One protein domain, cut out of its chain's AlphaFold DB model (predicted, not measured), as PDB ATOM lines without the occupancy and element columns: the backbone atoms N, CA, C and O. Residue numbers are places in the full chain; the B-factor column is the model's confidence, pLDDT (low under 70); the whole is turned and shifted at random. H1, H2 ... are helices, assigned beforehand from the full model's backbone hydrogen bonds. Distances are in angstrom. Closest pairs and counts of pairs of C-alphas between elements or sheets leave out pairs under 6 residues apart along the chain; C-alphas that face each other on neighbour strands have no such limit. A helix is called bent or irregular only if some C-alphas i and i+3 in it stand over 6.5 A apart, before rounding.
ATOM      1  N   GLU A 224      38.541  -4.741  50.786       88.88
ATOM      2  CA  GLU A 224      39.892  -4.237  51.115       88.88
ATOM      3  C   GLU A 224      40.919  -4.437  49.978       88.88
ATOM      4  O   GLU A 224      41.770  -3.585  49.730       88.88
ATOM      5  N   ALA A 225      40.841  -5.549  49.235       88.69
ATOM      6  CA  ALA A 225      41.722  -5.792  48.090       88.69
ATOM      7  C   ALA A 225      41.398  -4.885  46.895       88.69
ATOM      8  O   ALA A 225      42.296  -4.557  46.122       88.69
ATOM      9  N   TYR A 226      40.132  -4.495  46.748       90.81
ATOM     10  CA  TYR A 226      39.704  -3.554  45.722       90.81
ATOM     11  C   TYR A 226      40.119  -2.129  46.075       90.81
ATOM     12  O   TYR A 226      40.677  -1.443  45.228       90.81
ATOM     13  N   GLU A 227      39.946  -1.715  47.329       90.25
ATOM     14  CA  GLU A 227      40.408  -0.409  47.806       90.25
ATOM     15  C   GLU A 227      41.929  -0.256  47.630       90.25
ATOM     16  O   GLU A 227      42.405   0.741  47.092       90.25
ATOM     17  N   ALA A 228      42.709  -1.288  47.968       90.00
ATOM     18  CA  ALA A 228      44.153  -1.282  47.730       90.00
ATOM     19  C   ALA A 228      44.518  -1.196  46.234       90.00
ATOM     20  O   ALA A 228      45.523  -0.570  45.868       90.00
ATOM     21  N   ALA A 229      43.724  -1.825  45.359       91.88
ATOM     22  CA  ALA A 229      43.894  -1.710  43.914       91.88
ATOM     23  C   ALA A 229      43.567  -0.287  43.439       91.88
ATOM     24  O   ALA A 229      44.386   0.305  42.744       91.88
ATOM     25  N   LEU A 230      42.455   0.299  43.895       91.62
ATOM     26  CA  LEU A 230      42.082   1.690  43.624       91.62
ATOM     27  C   LEU A 230      43.196   2.660  44.012       91.62
ATOM     28  O   LEU A 230      43.574   3.502  43.200       91.62
ATOM     29  N   GLU A 231      43.757   2.527  45.216       92.06
ATOM     30  CA  GLU A 231      44.859   3.371  45.686       92.06
ATOM     31  C   GLU A 231      46.089   3.239  44.786       92.06
ATOM     32  O   GLU A 231      46.707   4.235  44.396       92.06
ATOM     33  N   THR A 232      46.456   2.004  44.445       92.25
ATOM     34  CA  THR A 232      47.627   1.721  43.609       92.25
ATOM     35  C   THR A 232      47.450   2.314  42.217       92.25
ATOM     36  O   THR A 232      48.323   3.043  41.740       92.25
ATOM     37  N   THR A 233      46.303   2.052  41.593       90.12
ATOM     38  CA  THR A 233      45.940   2.566  40.278       90.12
ATOM     39  C   THR A 233      45.925   4.091  40.284       90.12
ATOM     40  O   THR A 233      46.627   4.702  39.478       90.12
ATOM     41  N   PHE A 234      45.233   4.715  41.242       90.00
ATOM     42  CA  PHE A 234      45.134   6.169  41.346       90.00
ATOM     43  C   PHE A 234      46.508   6.841  41.455       90.00
ATOM     44  O   PHE A 234      46.807   7.784  40.726       90.00
ATOM     45  N   ASN A 235      47.383   6.319  42.319       88.06
ATOM     46  CA  ASN A 235      48.728   6.866  42.522       88.06
ATOM     47  C   ASN A 235      49.681   6.629  41.341       88.06
ATOM     48  O   ASN A 235      50.723   7.282  41.252       88.06
ATOM     49  N   SER A 236      49.363   5.680  40.461       86.00
ATOM     50  CA  SER A 236      50.179   5.340  39.292       86.00
ATOM     51  C   SER A 236      49.802   6.112  38.025       86.00
ATOM     52  O   SER A 236      50.535   6.039  37.037       86.00
ATOM     53  N   MET A 237      48.695   6.864  38.041       82.75
ATOM     54  CA  MET A 237      48.241   7.590  36.859       82.75
ATOM     55  C   MET A 237      49.211   8.717  36.474       82.75
ATOM     56  O   MET A 237      49.591   9.529  37.321       82.75
ATOM     57  N   PRO A 238      49.592   8.818  35.186       72.75
ATOM     58  CA  PRO A 238      50.540   9.829  34.722       72.75
ATOM     59  C   PRO A 238      49.909  11.219  34.518       72.75
ATOM     60  O   PRO A 238      50.592  12.154  34.107       72.75
ATOM     61  N   PHE A 239      48.613  11.383  34.787       73.69
ATOM     62  CA  PHE A 239      47.867  12.622  34.566       73.69
ATOM     63  C   PHE A 239      46.993  12.965  35.777       73.69
ATOM     64  O   PHE A 239      46.656  12.111  36.592       73.69
ATOM     65  N   MET A 240      46.617  14.242  35.888       72.62
ATOM     66  CA  MET A 240      45.717  14.709  36.942       72.62
ATOM     67  C   MET A 240      44.260  14.552  36.509       72.62
ATOM     68  O   MET A 240      43.856  15.095  35.478       72.62
ATOM     69  N   LEU A 241      43.489  13.844  37.328       76.19
ATOM     70  CA  LEU A 241      42.031  13.918  37.325       76.19
ATOM     71  C   LEU A 241      41.582  15.171  38.087       76.19
ATOM     72  O   LEU A 241      42.308  15.680  38.944       76.19
ATOM     73  N   GLU A 242      40.372  15.659  37.812       76.06
ATOM     74  CA  GLU A 242      39.734  16.685  38.652       76.06
ATOM     75  C   GLU A 242      39.264  16.131  40.013       76.06
ATOM     76  O   GLU A 242      38.951  16.893  40.930       76.06
ATOM     77  N   LEU A 243      39.248  14.804  40.141       77.12
ATOM     78  CA  LEU A 243      38.858  14.020  41.306       77.12
ATOM     79  C   LEU A 243      40.083  13.666  42.171       77.12
ATOM     80  O   LEU A 243      41.088  13.174  41.656       77.12
ATOM     81  N   ASP A 244      39.990  13.870  43.489       84.69
ATOM     82  CA  ASP A 244      40.980  13.357  44.447       84.69
ATOM     83  C   ASP A 244      40.659  11.921  44.905       84.69
ATOM     84  O   ASP A 244      39.532  11.445  44.771       84.69
ATOM     85  N   TYR A 245      41.660  11.211  45.442       86.75
ATOM     86  CA  TYR A 245      41.497   9.812  45.861       86.75
ATOM     87  C   TYR A 245      40.359   9.603  46.883       86.75
ATOM     88  O   TYR A 245      39.539   8.714  46.658       86.75
ATOM     89  N   PRO A 246      40.231  10.407  47.962       87.12
ATOM     90  CA  PRO A 246      39.112  10.260  48.895       87.12
ATOM     91  C   PRO A 246      37.743  10.403  48.225       87.12
ATOM     92  O   PRO A 246      36.836   9.626  48.512       87.12
ATOM     93  N   SER A 247      37.597  11.364  47.310       84.44
ATOM     94  CA  SER A 247      36.352  11.555  46.566       84.44
ATOM     95  C   SER A 247      36.052  10.372  45.651       84.44
ATOM     96  O   SER A 247      34.891  10.011  45.490       84.44
ATOM     97  N   LEU A 248      37.086   9.752  45.074       89.12
ATOM     98  CA  LEU A 248      36.948   8.559  44.241       89.12
ATOM     99  C   LEU A 248      36.406   7.380  45.042       89.12
ATOM    100  O   LEU A 248      35.453   6.736  44.609       89.12
ATOM    101  N   VAL A 249      37.000   7.117  46.205       90.19
ATOM    102  CA  VAL A 249      36.589   6.018  47.087       90.19
ATOM    103  C   VAL A 249      35.155   6.219  47.560       90.19
ATOM    104  O   VAL A 249      34.360   5.291  47.467       90.19
ATOM    105  N   LEU A 250      34.802   7.431  47.999       88.00
ATOM    106  CA  LEU A 250      33.440   7.741  48.440       88.00
ATOM    107  C   LEU A 250      32.424   7.569  47.314       88.00
ATOM    108  O   LEU A 250      31.440   6.867  47.496       88.00
ATOM    109  N   ALA A 251      32.694   8.122  46.130       89.06
ATOM    110  CA  ALA A 251      31.792   7.980  44.993       89.06
ATOM    111  C   ALA A 251      31.619   6.508  44.562       89.06
ATOM    112  O   ALA A 251      30.526   6.070  44.210       89.06
ATOM    113  N   ALA A 252      32.688   5.715  44.617       90.81
ATOM    114  CA  ALA A 252      32.596   4.284  44.364       90.81
ATOM    115  C   ALA A 252      31.792   3.553  45.455       90.81
ATOM    116  O   ALA A 252      31.001   2.676  45.118       90.81
ATOM    117  N   SER A 253      31.947   3.925  46.731       89.75
ATOM    118  CA  SER A 253      31.150   3.385  47.844       89.75
ATOM    119  C   SER A 253      29.666   3.696  47.677       89.75
ATOM    120  O   SER A 253      28.854   2.781  47.746       89.75
ATOM    121  N   ASP A 254      29.321   4.950  47.364       89.75
ATOM    122  CA  ASP A 254      27.934   5.385  47.154       89.75
ATOM    123  C   ASP A 254      27.242   4.531  46.081       89.75
ATOM    124  O   ASP A 254      26.118   4.071  46.273       89.75
ATOM    125  N   ILE A 255      27.924   4.268  44.957       90.44
ATOM    126  CA  ILE A 255      27.383   3.400  43.901       90.44
ATOM    127  C   ILE A 255      27.223   1.952  44.378       90.44
ATOM    128  O   ILE A 255      26.223   1.319  44.051       90.44
ATOM    129  N   LEU A 256      28.200   1.402  45.105       90.25
ATOM    130  CA  LEU A 256      28.150   0.009  45.567       90.25
ATOM    131  C   LEU A 256      27.109  -0.208  46.678       90.25
ATOM    132  O   LEU A 256      26.636  -1.328  46.866       90.25
ATOM    133  N   GLU A 257      26.757   0.845  47.414       89.38
ATOM    134  CA  GLU A 257      25.727   0.825  48.457       89.38
ATOM    135  C   GLU A 257      24.317   1.059  47.912       89.38
ATOM    136  O   GLU A 257      23.348   0.605  48.529       89.38
ATOM    137  N   ALA A 258      24.189   1.721  46.760       87.25
ATOM    138  CA  ALA A 258      22.904   1.962  46.119       87.25
ATOM    139  C   ALA A 258      22.198   0.655  45.729       87.25
ATOM    140  O   ALA A 258      22.805  -0.313  45.254       87.25
ATOM    141  N   GLU A 259      20.872   0.620  45.893       84.31
ATOM    142  CA  GLU A 259      20.092  -0.513  45.405       84.31
ATOM    143  C   GLU A 259      20.129  -0.574  43.866       84.31
ATOM    144  O   GLU A 259      20.250   0.428  43.166       84.31
ATOM    145  N   SER A 260      19.986  -1.773  43.295       82.19
ATOM    146  CA  SER A 260      19.970  -1.929  41.835       82.19
ATOM    147  C   SER A 260      18.846  -1.098  41.195       82.19
ATOM    148  O   SER A 260      17.664  -1.319  41.475       82.19
ATOM    149  N   GLY A 261      19.224  -0.186  40.294       80.44
ATOM    150  CA  GLY A 261      18.319   0.752  39.627       80.44
ATOM    151  C   GLY A 261      18.020   2.025  40.429       80.44
ATOM    152  O   GLY A 261      17.159   2.809  40.017       80.44
ATOM    153  N   GLU A 262      18.686   2.230  41.567       87.25
ATOM    154  CA  GLU A 262      18.706   3.493  42.296       87.25
ATOM    155  C   GLU A 262      19.864   4.368  41.814       87.25
ATOM    156  O   GLU A 262      20.988   3.908  41.627       87.25
ATOM    157  N   ASP A 263      19.572   5.652  41.620       86.12
ATOM    158  CA  ASP A 263      20.607   6.640  41.364       86.12
ATOM    159  C   ASP A 263      21.212   7.096  42.707       86.12
ATOM    160  O   ASP A 263      20.509   7.789  43.455       86.12
ATOM    161  N   PRO A 264      22.491   6.778  43.002       83.25
ATOM    162  CA  PRO A 264      23.133   7.117  44.275       83.25
ATOM    163  C   PRO A 264      23.197   8.620  44.545       83.25
ATOM    164  O   PRO A 264      23.241   9.039  45.699       83.25
ATOM    165  N   TRP A 265      23.188   9.450  43.500       85.69
ATOM    166  CA  TRP A 265      23.354  10.898  43.638       85.69
ATOM    167  C   TRP A 265      22.133  11.691  43.204       85.69
ATOM    168  O   TRP A 265      22.169  12.916  43.252       85.69
ATOM    169  N   GLN A 266      21.058  11.028  42.770       82.75
ATOM    170  CA  GLN A 266      19.812  11.667  42.328       82.75
ATOM    171  C   GLN A 266      20.038  12.800  41.295       82.75
ATOM    172  O   GLN A 266      19.293  13.784  41.253       82.75
ATOM    173  N   GLY A 267      21.083  12.682  40.470       74.75
ATOM    174  CA  GLY A 267      21.516  13.691  39.501       74.75
ATOM    175  C   GLY A 267      22.210  14.936  40.080       74.75
ATOM    176  O   GLY A 267      22.347  15.932  39.369       74.75
ATOM    177  N   GLU A 268      22.641  14.927  41.344       80.81
ATOM    178  CA  GLU A 268      23.304  16.070  41.998       80.81
ATOM    179  C   GLU A 268      24.808  16.188  41.690       80.81
ATOM    180  O   GLU A 268      25.443  17.193  42.033       80.81
ATOM    181  N   ILE A 269      25.389  15.200  41.005       80.75
ATOM    182  CA  ILE A 269      26.809  15.194  40.654       80.75
ATOM    183  C   ILE A 269      27.102  16.105  39.441       80.75
ATOM    184  O   ILE A 269      26.383  16.063  38.440       80.75
ATOM    185  N   PRO A 270      28.154  16.952  39.480       86.38
ATOM    186  CA  PRO A 270      28.569  17.722  38.310       86.38
ATOM    187  C   PRO A 270      28.986  16.809  37.149       86.38
ATOM    188  O   PRO A 270      29.695  15.826  37.358       86.38
ATOM    189  N   ALA A 271      28.597  17.166  35.923       88.31
ATOM    190  CA  ALA A 271      28.863  16.359  34.730       88.31
ATOM    191  C   ALA A 271      30.361  16.097  34.517       88.31
ATOM    192  O   ALA A 271      30.764  14.965  34.284       88.31
ATOM    193  N   GLU A 272      31.203  17.123  34.658       87.62
ATOM    194  CA  GLU A 272      32.650  17.007  34.449       87.62
ATOM    195  C   GLU A 272      33.300  16.039  35.452       87.62
ATOM    196  O   GLU A 272      34.119  15.202  35.082       87.62
ATOM    197  N   ALA A 273      32.865  16.107  36.711       86.00
ATOM    198  CA  ALA A 273      33.289  15.226  37.793       86.00
ATOM    199  C   ALA A 273      32.900  13.764  37.533       86.00
ATOM    200  O   ALA A 273      33.708  12.855  37.719       86.00
ATOM    201  N   LEU A 274      31.666  13.547  37.079       91.25
ATOM    202  CA  LEU A 274      31.141  12.234  36.728       91.25
ATOM    203  C   LEU A 274      31.869  11.626  35.520       91.25
ATOM    204  O   LEU A 274      32.183  10.438  35.524       91.25
ATOM    205  N   ILE A 275      32.169  12.442  34.507       93.06
ATOM    206  CA  ILE A 275      32.930  12.033  33.320       93.06
ATOM    207  C   ILE A 275      34.346  11.606  33.712       93.06
ATOM    208  O   ILE A 275      34.801  10.554  33.270       93.06
ATOM    209  N   ASP A 276      35.033  12.375  34.561       90.94
ATOM    210  CA  ASP A 276      36.369  12.017  35.057       90.94
ATOM    211  C   ASP A 276      36.345  10.744  35.913       90.94
ATOM    212  O   ASP A 276      37.201   9.872  35.747       90.94
ATOM    213  N   PHE A 277      35.349  10.609  36.792       93.25
ATOM    214  CA  PHE A 277      35.141   9.410  37.601       93.25
ATOM    215  C   PHE A 277      34.905   8.172  36.728       93.25
ATOM    216  O   PHE A 277      35.550   7.145  36.921       93.25
ATOM    217  N   TRP A 278      34.036   8.258  35.723       95.69
ATOM    218  CA  TRP A 278      33.775   7.136  34.823       95.69
ATOM    219  C   TRP A 278      34.994   6.820  33.949       95.69
ATOM    220  O   TRP A 278      35.385   5.656  33.827       95.69
ATOM    221  N   ALA A 279      35.655   7.839  33.397       93.94
ATOM    222  CA  ALA A 279      36.858   7.656  32.591       93.94
ATOM    223  C   ALA A 279      37.976   6.960  33.379       93.94
ATOM    224  O   ALA A 279      38.697   6.145  32.808       93.94
ATOM    225  N   PHE A 280      38.094   7.224  34.686       93.56
ATOM    226  CA  PHE A 280      39.021   6.501  35.554       93.56
ATOM    227  C   PHE A 280      38.771   4.988  35.530       93.56
ATOM    228  O   PHE A 280      39.720   4.229  35.353       93.56
ATOM    229  N   PHE A 281      37.528   4.529  35.672       94.56
ATOM    230  CA  PHE A 281      37.254   3.090  35.666       94.56
ATOM    231  C   PHE A 281      37.472   2.456  34.294       94.56
ATOM    232  O   PHE A 281      38.078   1.395  34.230       94.56
ATOM    233  N   GLU A 282      37.042   3.112  33.214       93.81
ATOM    234  CA  GLU A 282      37.171   2.569  31.850       93.81
ATOM    235  C   GLU A 282      38.629   2.527  31.352       93.81
ATOM    236  O   GLU A 282      38.960   1.715  30.494       93.81
ATOM    237  N   LEU A 283      39.515   3.387  31.866       91.44
ATOM    238  CA  LEU A 283      40.928   3.404  31.469       91.44
ATOM    239  C   LEU A 283      41.752   2.297  32.149       91.44
ATOM    240  O   LEU A 283      42.788   1.869  31.639       91.44
ATOM    241  N   ASN A 284      41.339   1.870  33.339       89.94
ATOM    242  CA  ASN A 284      42.169   1.055  34.212       89.94
ATOM    243  C   ASN A 284      41.766  -0.419  34.145       89.94
ATOM    244  O   ASN A 284      41.057  -0.924  35.014       89.94
ATOM    245  N   ASP A 285      42.304  -1.124  33.144       88.19
ATOM    246  CA  ASP A 285      42.107  -2.567  32.916       88.19
ATOM    247  C   ASP A 285      42.309  -3.421  34.184       88.19
ATOM    248  O   ASP A 285      41.615  -4.414  34.382       88.19
ATOM    249  N   GLU A 286      43.231  -3.032  35.072       88.50
ATOM    250  CA  GLU A 286      43.504  -3.753  36.326       88.50
ATOM    251  C   GLU A 286      42.308  -3.750  37.290       88.50
ATOM    252  O   GLU A 286      42.093  -4.714  38.024       88.50
ATOM    253  N   LEU A 287      41.495  -2.690  37.275       92.06
ATOM    254  CA  LEU A 287      40.296  -2.603  38.106       92.06
ATOM    255  C   LEU A 287      39.160  -3.465  37.551       92.06
ATOM    256  O   LEU A 287      38.304  -3.897  38.323       92.06
ATOM    257  N   HIS A 288      39.148  -3.768  36.250       91.81
ATOM    258  CA  HIS A 288      38.112  -4.599  35.625       91.81
ATOM    259  C   HIS A 288      38.146  -6.072  36.063       91.81
ATOM    260  O   HIS A 288      37.166  -6.787  35.846       91.81
ATOM    261  N   ASP A 289      39.225  -6.522  36.709       92.25
ATOM    262  CA  ASP A 289      39.306  -7.857  37.315       92.25
ATOM    263  C   ASP A 289      38.431  -7.995  38.579       92.25
ATOM    264  O   ASP A 289      38.212  -9.110  39.063       92.25
ATOM    265  N   PHE A 290      37.917  -6.882  39.113       93.06
ATOM    266  CA  PHE A 290      37.050  -6.852  40.287       93.06
ATOM    267  C   PHE A 290      35.579  -6.706  39.887       93.06
ATOM    268  O   PHE A 290      35.214  -5.820  39.109       93.06
ATOM    269  N   ASP A 291      34.715  -7.534  40.485       93.50
ATOM    270  CA  ASP A 291      33.264  -7.497  40.249       93.50
ATOM    271  C   ASP A 291      32.679  -6.103  40.554       93.50
ATOM    272  O   ASP A 291      31.824  -5.614  39.818       93.50
ATOM    273  N   GLN A 292      33.233  -5.405  41.551       93.38
ATOM    274  CA  GLN A 292      32.810  -4.059  41.954       93.38
ATOM    275  C   GLN A 292      32.979  -3.015  40.842       93.38
ATOM    276  O   GLN A 292      32.112  -2.168  40.661       93.38
ATOM    277  N   THR A 293      34.036  -3.099  40.029       94.75
ATOM    278  CA  THR A 293      34.193  -2.200  38.871       94.75
ATOM    279  C   THR A 293      33.112  -2.448  37.829       94.75
ATOM    280  O   THR A 293      32.609  -1.510  37.214       94.75
ATOM    281  N   SER A 294      32.716  -3.709  37.638       93.88
ATOM    282  CA  SER A 294      31.627  -4.046  36.718       93.88
ATOM    283  C   SER A 294      30.284  -3.509  37.218       93.88
ATOM    284  O   SER A 294      29.494  -3.027  36.408       93.88
ATOM    285  N   GLU A 295      30.040  -3.559  38.528       93.12
ATOM    286  CA  GLU A 295      28.854  -2.977  39.171       93.12
ATOM    287  C   GLU A 295      28.837  -1.451  39.033       93.12
ATOM    288  O   GLU A 295      27.840  -0.896  38.570       93.12
ATOM    289  N   ILE A 296      29.966  -0.789  39.301       94.38
ATOM    290  CA  ILE A 296      30.118   0.662  39.141       94.38
ATOM    291  C   ILE A 296      29.835   1.087  37.700       94.38
ATOM    292  O   ILE A 296      28.996   1.951  37.451       94.38
ATOM    293  N   ILE A 297      30.478   0.446  36.720       95.12
ATOM    294  CA  ILE A 297      30.283   0.770  35.301       95.12
ATOM    295  C   ILE A 297      28.845   0.480  34.853       95.12
ATOM    296  O   ILE A 297      28.303   1.213  34.025       95.12
ATOM    297  N   ALA A 298      28.214  -0.578  35.371       93.75
ATOM    298  CA  ALA A 298      26.822  -0.882  35.059       93.75
ATOM    299  C   ALA A 298      25.876   0.208  35.579       93.75
ATOM    300  O   ALA A 298      25.044   0.681  34.807       93.75
ATOM    301  N   ALA A 299      26.049   0.652  36.826       93.06
ATOM    302  CA  ALA A 299      25.267   1.742  37.409       93.06
ATOM    303  C   ALA A 299      25.478   3.061  36.649       93.06
ATOM    304  O   ALA A 299      24.513   3.743  36.303       93.06
ATOM    305  N   LEU A 300      26.727   3.380  36.285       94.50
ATOM    306  CA  LEU A 300      27.047   4.545  35.457       94.50
ATOM    307  C   LEU A 300      26.341   4.484  34.096       94.50
ATOM    308  O   LEU A 300      25.722   5.452  33.663       94.50
ATOM    309  N   LYS A 301      26.351   3.329  33.428       95.00
ATOM    310  CA  LYS A 301      25.651   3.151  32.146       95.00
ATOM    311  C   LYS A 301      24.135   3.213  32.287       95.00
ATOM    312  O   LYS A 301      23.467   3.694  31.376       95.00
ATOM    313  N   GLU A 302      23.582   2.730  33.392       93.75
ATOM    314  CA  GLU A 302      22.141   2.747  33.637       93.75
ATOM    315  C   GLU A 302      21.619   4.166  33.884       93.75
ATOM    316  O   GLU A 302      20.652   4.586  33.242       93.75
ATOM    317  N   HIS A 303      22.284   4.918  34.759       93.00
ATOM    318  CA  HIS A 303      21.796   6.213  35.237       93.00
ATOM    319  C   HIS A 303      22.358   7.406  34.468       93.00
ATOM    320  O   HIS A 303      21.704   8.443  34.378       93.00
ATOM    321  N   TYR A 304      23.526   7.247  33.848       93.00
ATOM    322  CA  TYR A 304      24.315   8.351  33.307       93.00
ATOM    323  C   TYR A 304      24.722   8.152  31.839       93.00
ATOM    324  O   TYR A 304      25.649   8.798  31.355       93.00
ATOM    325  N   SER A 305      23.999   7.304  31.094       94.75
ATOM    326  CA  SER A 305      24.267   6.995  29.671       94.75
ATOM    327  C   SER A 305      24.413   8.214  28.750       94.75
ATOM    328  O   SER A 305      25.100   8.144  27.733       94.75
ATOM    329  N   GLU A 306      23.797   9.344  29.089       94.62
ATOM    330  CA  GLU A 306      23.942  10.605  28.357       94.62
ATOM    331  C   GLU A 306      25.385  11.129  28.299       94.62
ATOM    332  O   GLU A 306      25.741  11.785  27.320       94.62
ATOM    333  N   TYR A 307      26.220  10.777  29.280       95.19
ATOM    334  CA  TYR A 307      27.632  11.153  29.340       95.19
ATOM    335  C   TYR A 307      28.568  10.118  28.703       95.19
ATOM    336  O   TYR A 307      29.754  10.393  28.572       95.19
ATOM    337  N   GLU A 308      28.074   8.963  28.233       95.25
ATOM    338  CA  GLU A 308      28.917   7.878  27.689       95.25
ATOM    339  C   GLU A 308      29.827   8.356  26.544       95.25
ATOM    340  O   GLU A 308      31.000   7.988  26.468       95.25
ATOM    341  N   GLY A 309      29.303   9.215  25.663       96.56
ATOM    342  CA  GLY A 309      30.082   9.793  24.568       96.56
ATOM    343  C   GLY A 309      31.189  10.732  25.054       96.56
ATOM    344  O   GLY A 309      32.307  10.672  24.548       96.56
ATOM    345  N   GLU A 310      30.896  11.561  26.055       96.50
ATOM    346  CA  GLU A 310      31.860  12.504  26.634       96.50
ATOM    347  C   GLU A 310      32.933  11.767  27.447       96.50
ATOM    348  O   GLU A 310      34.114  12.098  27.351       96.50
ATOM    349  N   THR A 311      32.551  10.703  28.155       95.88
ATOM    350  CA  THR A 311      33.473   9.772  28.813       95.88
ATOM    351  C   THR A 311      34.411   9.115  27.808       95.88
ATOM    352  O   THR A 311      35.618   9.100  28.032       95.88
ATOM    353  N   ALA A 312      33.908   8.617  26.675       95.62
ATOM    354  CA  ALA A 312      34.762   8.017  25.649       95.62
ATOM    355  C   ALA A 312      35.765   9.030  25.066       95.62
ATOM    356  O   ALA A 312      36.943   8.712  24.888       95.62
ATOM    357  N   ASP A 313      35.326  10.263  24.804       95.44
ATOM    358  CA  ASP A 313      36.212  11.347  24.367       95.44
ATOM    359  C   ASP A 313      37.268  11.674  25.438       95.44
ATOM    360  O   ASP A 313      38.441  11.887  25.111       95.44
ATOM    361  N   ARG A 314      36.884  11.656  26.720       93.31
ATOM    362  CA  ARG A 314      37.795  11.871  27.846       93.31
ATOM    363  C   ARG A 314      38.826  10.752  27.983       93.31
ATOM    364  O   ARG A 314      40.005  11.068  28.112       93.31
ATOM    365  N   VAL A 315      38.421   9.485  27.897       93.38
ATOM    366  CA  VAL A 315      39.328   8.322  27.909       93.38
ATOM    367  C   VAL A 315      40.363   8.450  26.794       93.38
ATOM    368  O   VAL A 315      41.558   8.418  27.076       93.38
ATOM    369  N   ASN A 316      39.931   8.722  25.556       93.00
ATOM    370  CA  ASN A 316      40.849   8.925  24.430       93.00
ATOM    371  C   ASN A 316      41.846  10.066  24.700       93.00
ATOM    372  O   ASN A 316      43.037   9.933  24.424       93.00
ATOM    373  N   ALA A 317      41.385  11.187  25.264       91.19
ATOM    374  CA  ALA A 317      42.257  12.313  25.593       91.19
ATOM    375  C   ALA A 317      43.298  11.963  26.674       91.19
ATOM    376  O   ALA A 317      44.436  12.435  26.605       91.19
ATOM    377  N   LEU A 318      42.928  11.145  27.663       87.94
ATOM    378  CA  LEU A 318      43.833  10.679  28.717       87.94
ATOM    379  C   LEU A 318      44.841   9.645  28.189       87.94
ATOM    380  O   LEU A 318      46.027   9.743  28.507       87.94
ATOM    381  N   GLU A 319      44.417   8.720  27.325       89.56
ATOM    382  CA  GLU A 319      45.311   7.772  26.642       89.56
ATOM    383  C   GLU A 319      46.328   8.488  25.745       89.56
ATOM    384  O   GLU A 319      47.519   8.168  25.771       89.56
ATOM    385  N   GLU A 320      45.887   9.486  24.973       88.69
ATOM    386  CA  GLU A 320      46.776  10.308  24.147       88.69
ATOM    387  C   GLU A 320      47.803  11.059  25.000       88.69
ATOM    388  O   GLU A 320      48.977  11.127  24.628       88.69
ATOM    389  N   ALA A 321      47.388  11.594  26.152       84.81
ATOM    390  CA  ALA A 321      48.287  12.268  27.082       84.81
ATOM    391  C   ALA A 321      49.320  11.302  27.685       84.81
ATOM    392  O   ALA A 321      50.499  11.647  27.752       84.81
ATOM    393  N   ALA A 322      48.908  10.089  28.063       80.25
ATOM    394  CA  ALA A 322      49.795   9.062  28.610       80.25
ATOM    395  C   ALA A 322      50.764   8.481  27.561       80.25
ATOM    396  O   ALA A 322      51.889   8.110  27.887       80.25
ATOM    397  N   GLY A 323      50.350   8.403  26.291       76.19
ATOM    398  CA  GLY A 323      51.162   7.880  25.188       76.19
ATOM    399  C   GLY A 323      52.122   8.889  24.543       76.19
ATOM    400  O   GLY A 323      52.917   8.502  23.685       76.19
ATOM    401  N   ALA A 324      52.043  10.171  24.909       60.78
ATOM    402  CA  ALA A 324      52.874  11.238  24.350       60.78
ATOM    403  C   ALA A 324      54.253  11.398  25.031       60.78
ATOM    404  O   ALA A 324      55.034  12.251  24.592       60.78
TER     405      ALA A 324
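Overview. This is residues 224 to 324 of the 325 residues of an uncharacterized protein of Salisediminibacterium haloalkalitolerans (UniProt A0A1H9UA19). One long helix, H4, is bent sharply into a V, and the short helix H3 packs against both of its arms near the middle of the domain. H2 crosses the V's first arm, H4a, while H1 packs on the first turns of H2, far from the second arm, H4b. The printed part has 101 residues with four named helices, in the order H1, H2, H3, H4, and no named strand; the class is all helix, and the helix packing is mostly crossed. It is compact, with a radius of gyration of the C-alphas of 12.8 A, and spans 40 by 31 by 21 A.

Along the chain. H1 is residues 224 to 236, 18.4 A from first to last C-alpha, and begins with C-alpha 224 at (39.892, -4.237, 51.115). H2 is residues 245 to 257, 18.3 A. H3 is residues 271 to 283, 18.0 A, with C-alpha 271 at (28.863, 16.359, 34.730). H4, residues 291 to 323, was assigned by its hydrogen bonds as one helix but is bent: C-alphas 303 and 306 are 8.4 A apart. Its arms are H4a, residues 291 to 303, 18.6 A, and H4b, residues 306 to 323, 27.5 A, which ends with C-alpha 323 at (51.162, 7.880, 25.188). H4b is itself irregular, with C-alphas 306 and 309 7.3 A apart.

Arrangement. H1 and H2 form a helical hairpin and touch, closest at the C-alphas of Phe 234 and Tyr 245, 6.8 A; they run opposite ways at 37 degrees, only just a steep tilt. H2 touches H1 with residues 245 to 249 alone. With residues 252 to 256 alone H2 touches H4a, about perpendicular at 79 degrees, closest at the C-alphas of Ile 255 and Ile 296, 6.1 A. H3 and H4a form another helical hairpin, opposite ways at 37 degrees, only just a steep tilt; they touch, closest at the C-alphas of Phe 281 and Thr 293, 6.9 A. H3 touches H4b at a steep tilt of 57 degrees, the same way, closest at the C-alphas of Ile 275 and Thr 311, 5.1 A. H4b is apart from H1 and H2. Every O i to N i+4 pair is within hydrogen-bond range in H1, H2 and H4a; in H3 it is 8 of 9 and in H4b 13 of 14.

Size, cuts and confidence. The C-alphas farthest apart, those of Glu 259 and Ala 324, are 40.7 A apart. The printed part has no cut. The link from H2 to H3, residues 258 to 270, is long. Mean pLDDT of the printed part is 88.8, and residue 324 is under 70.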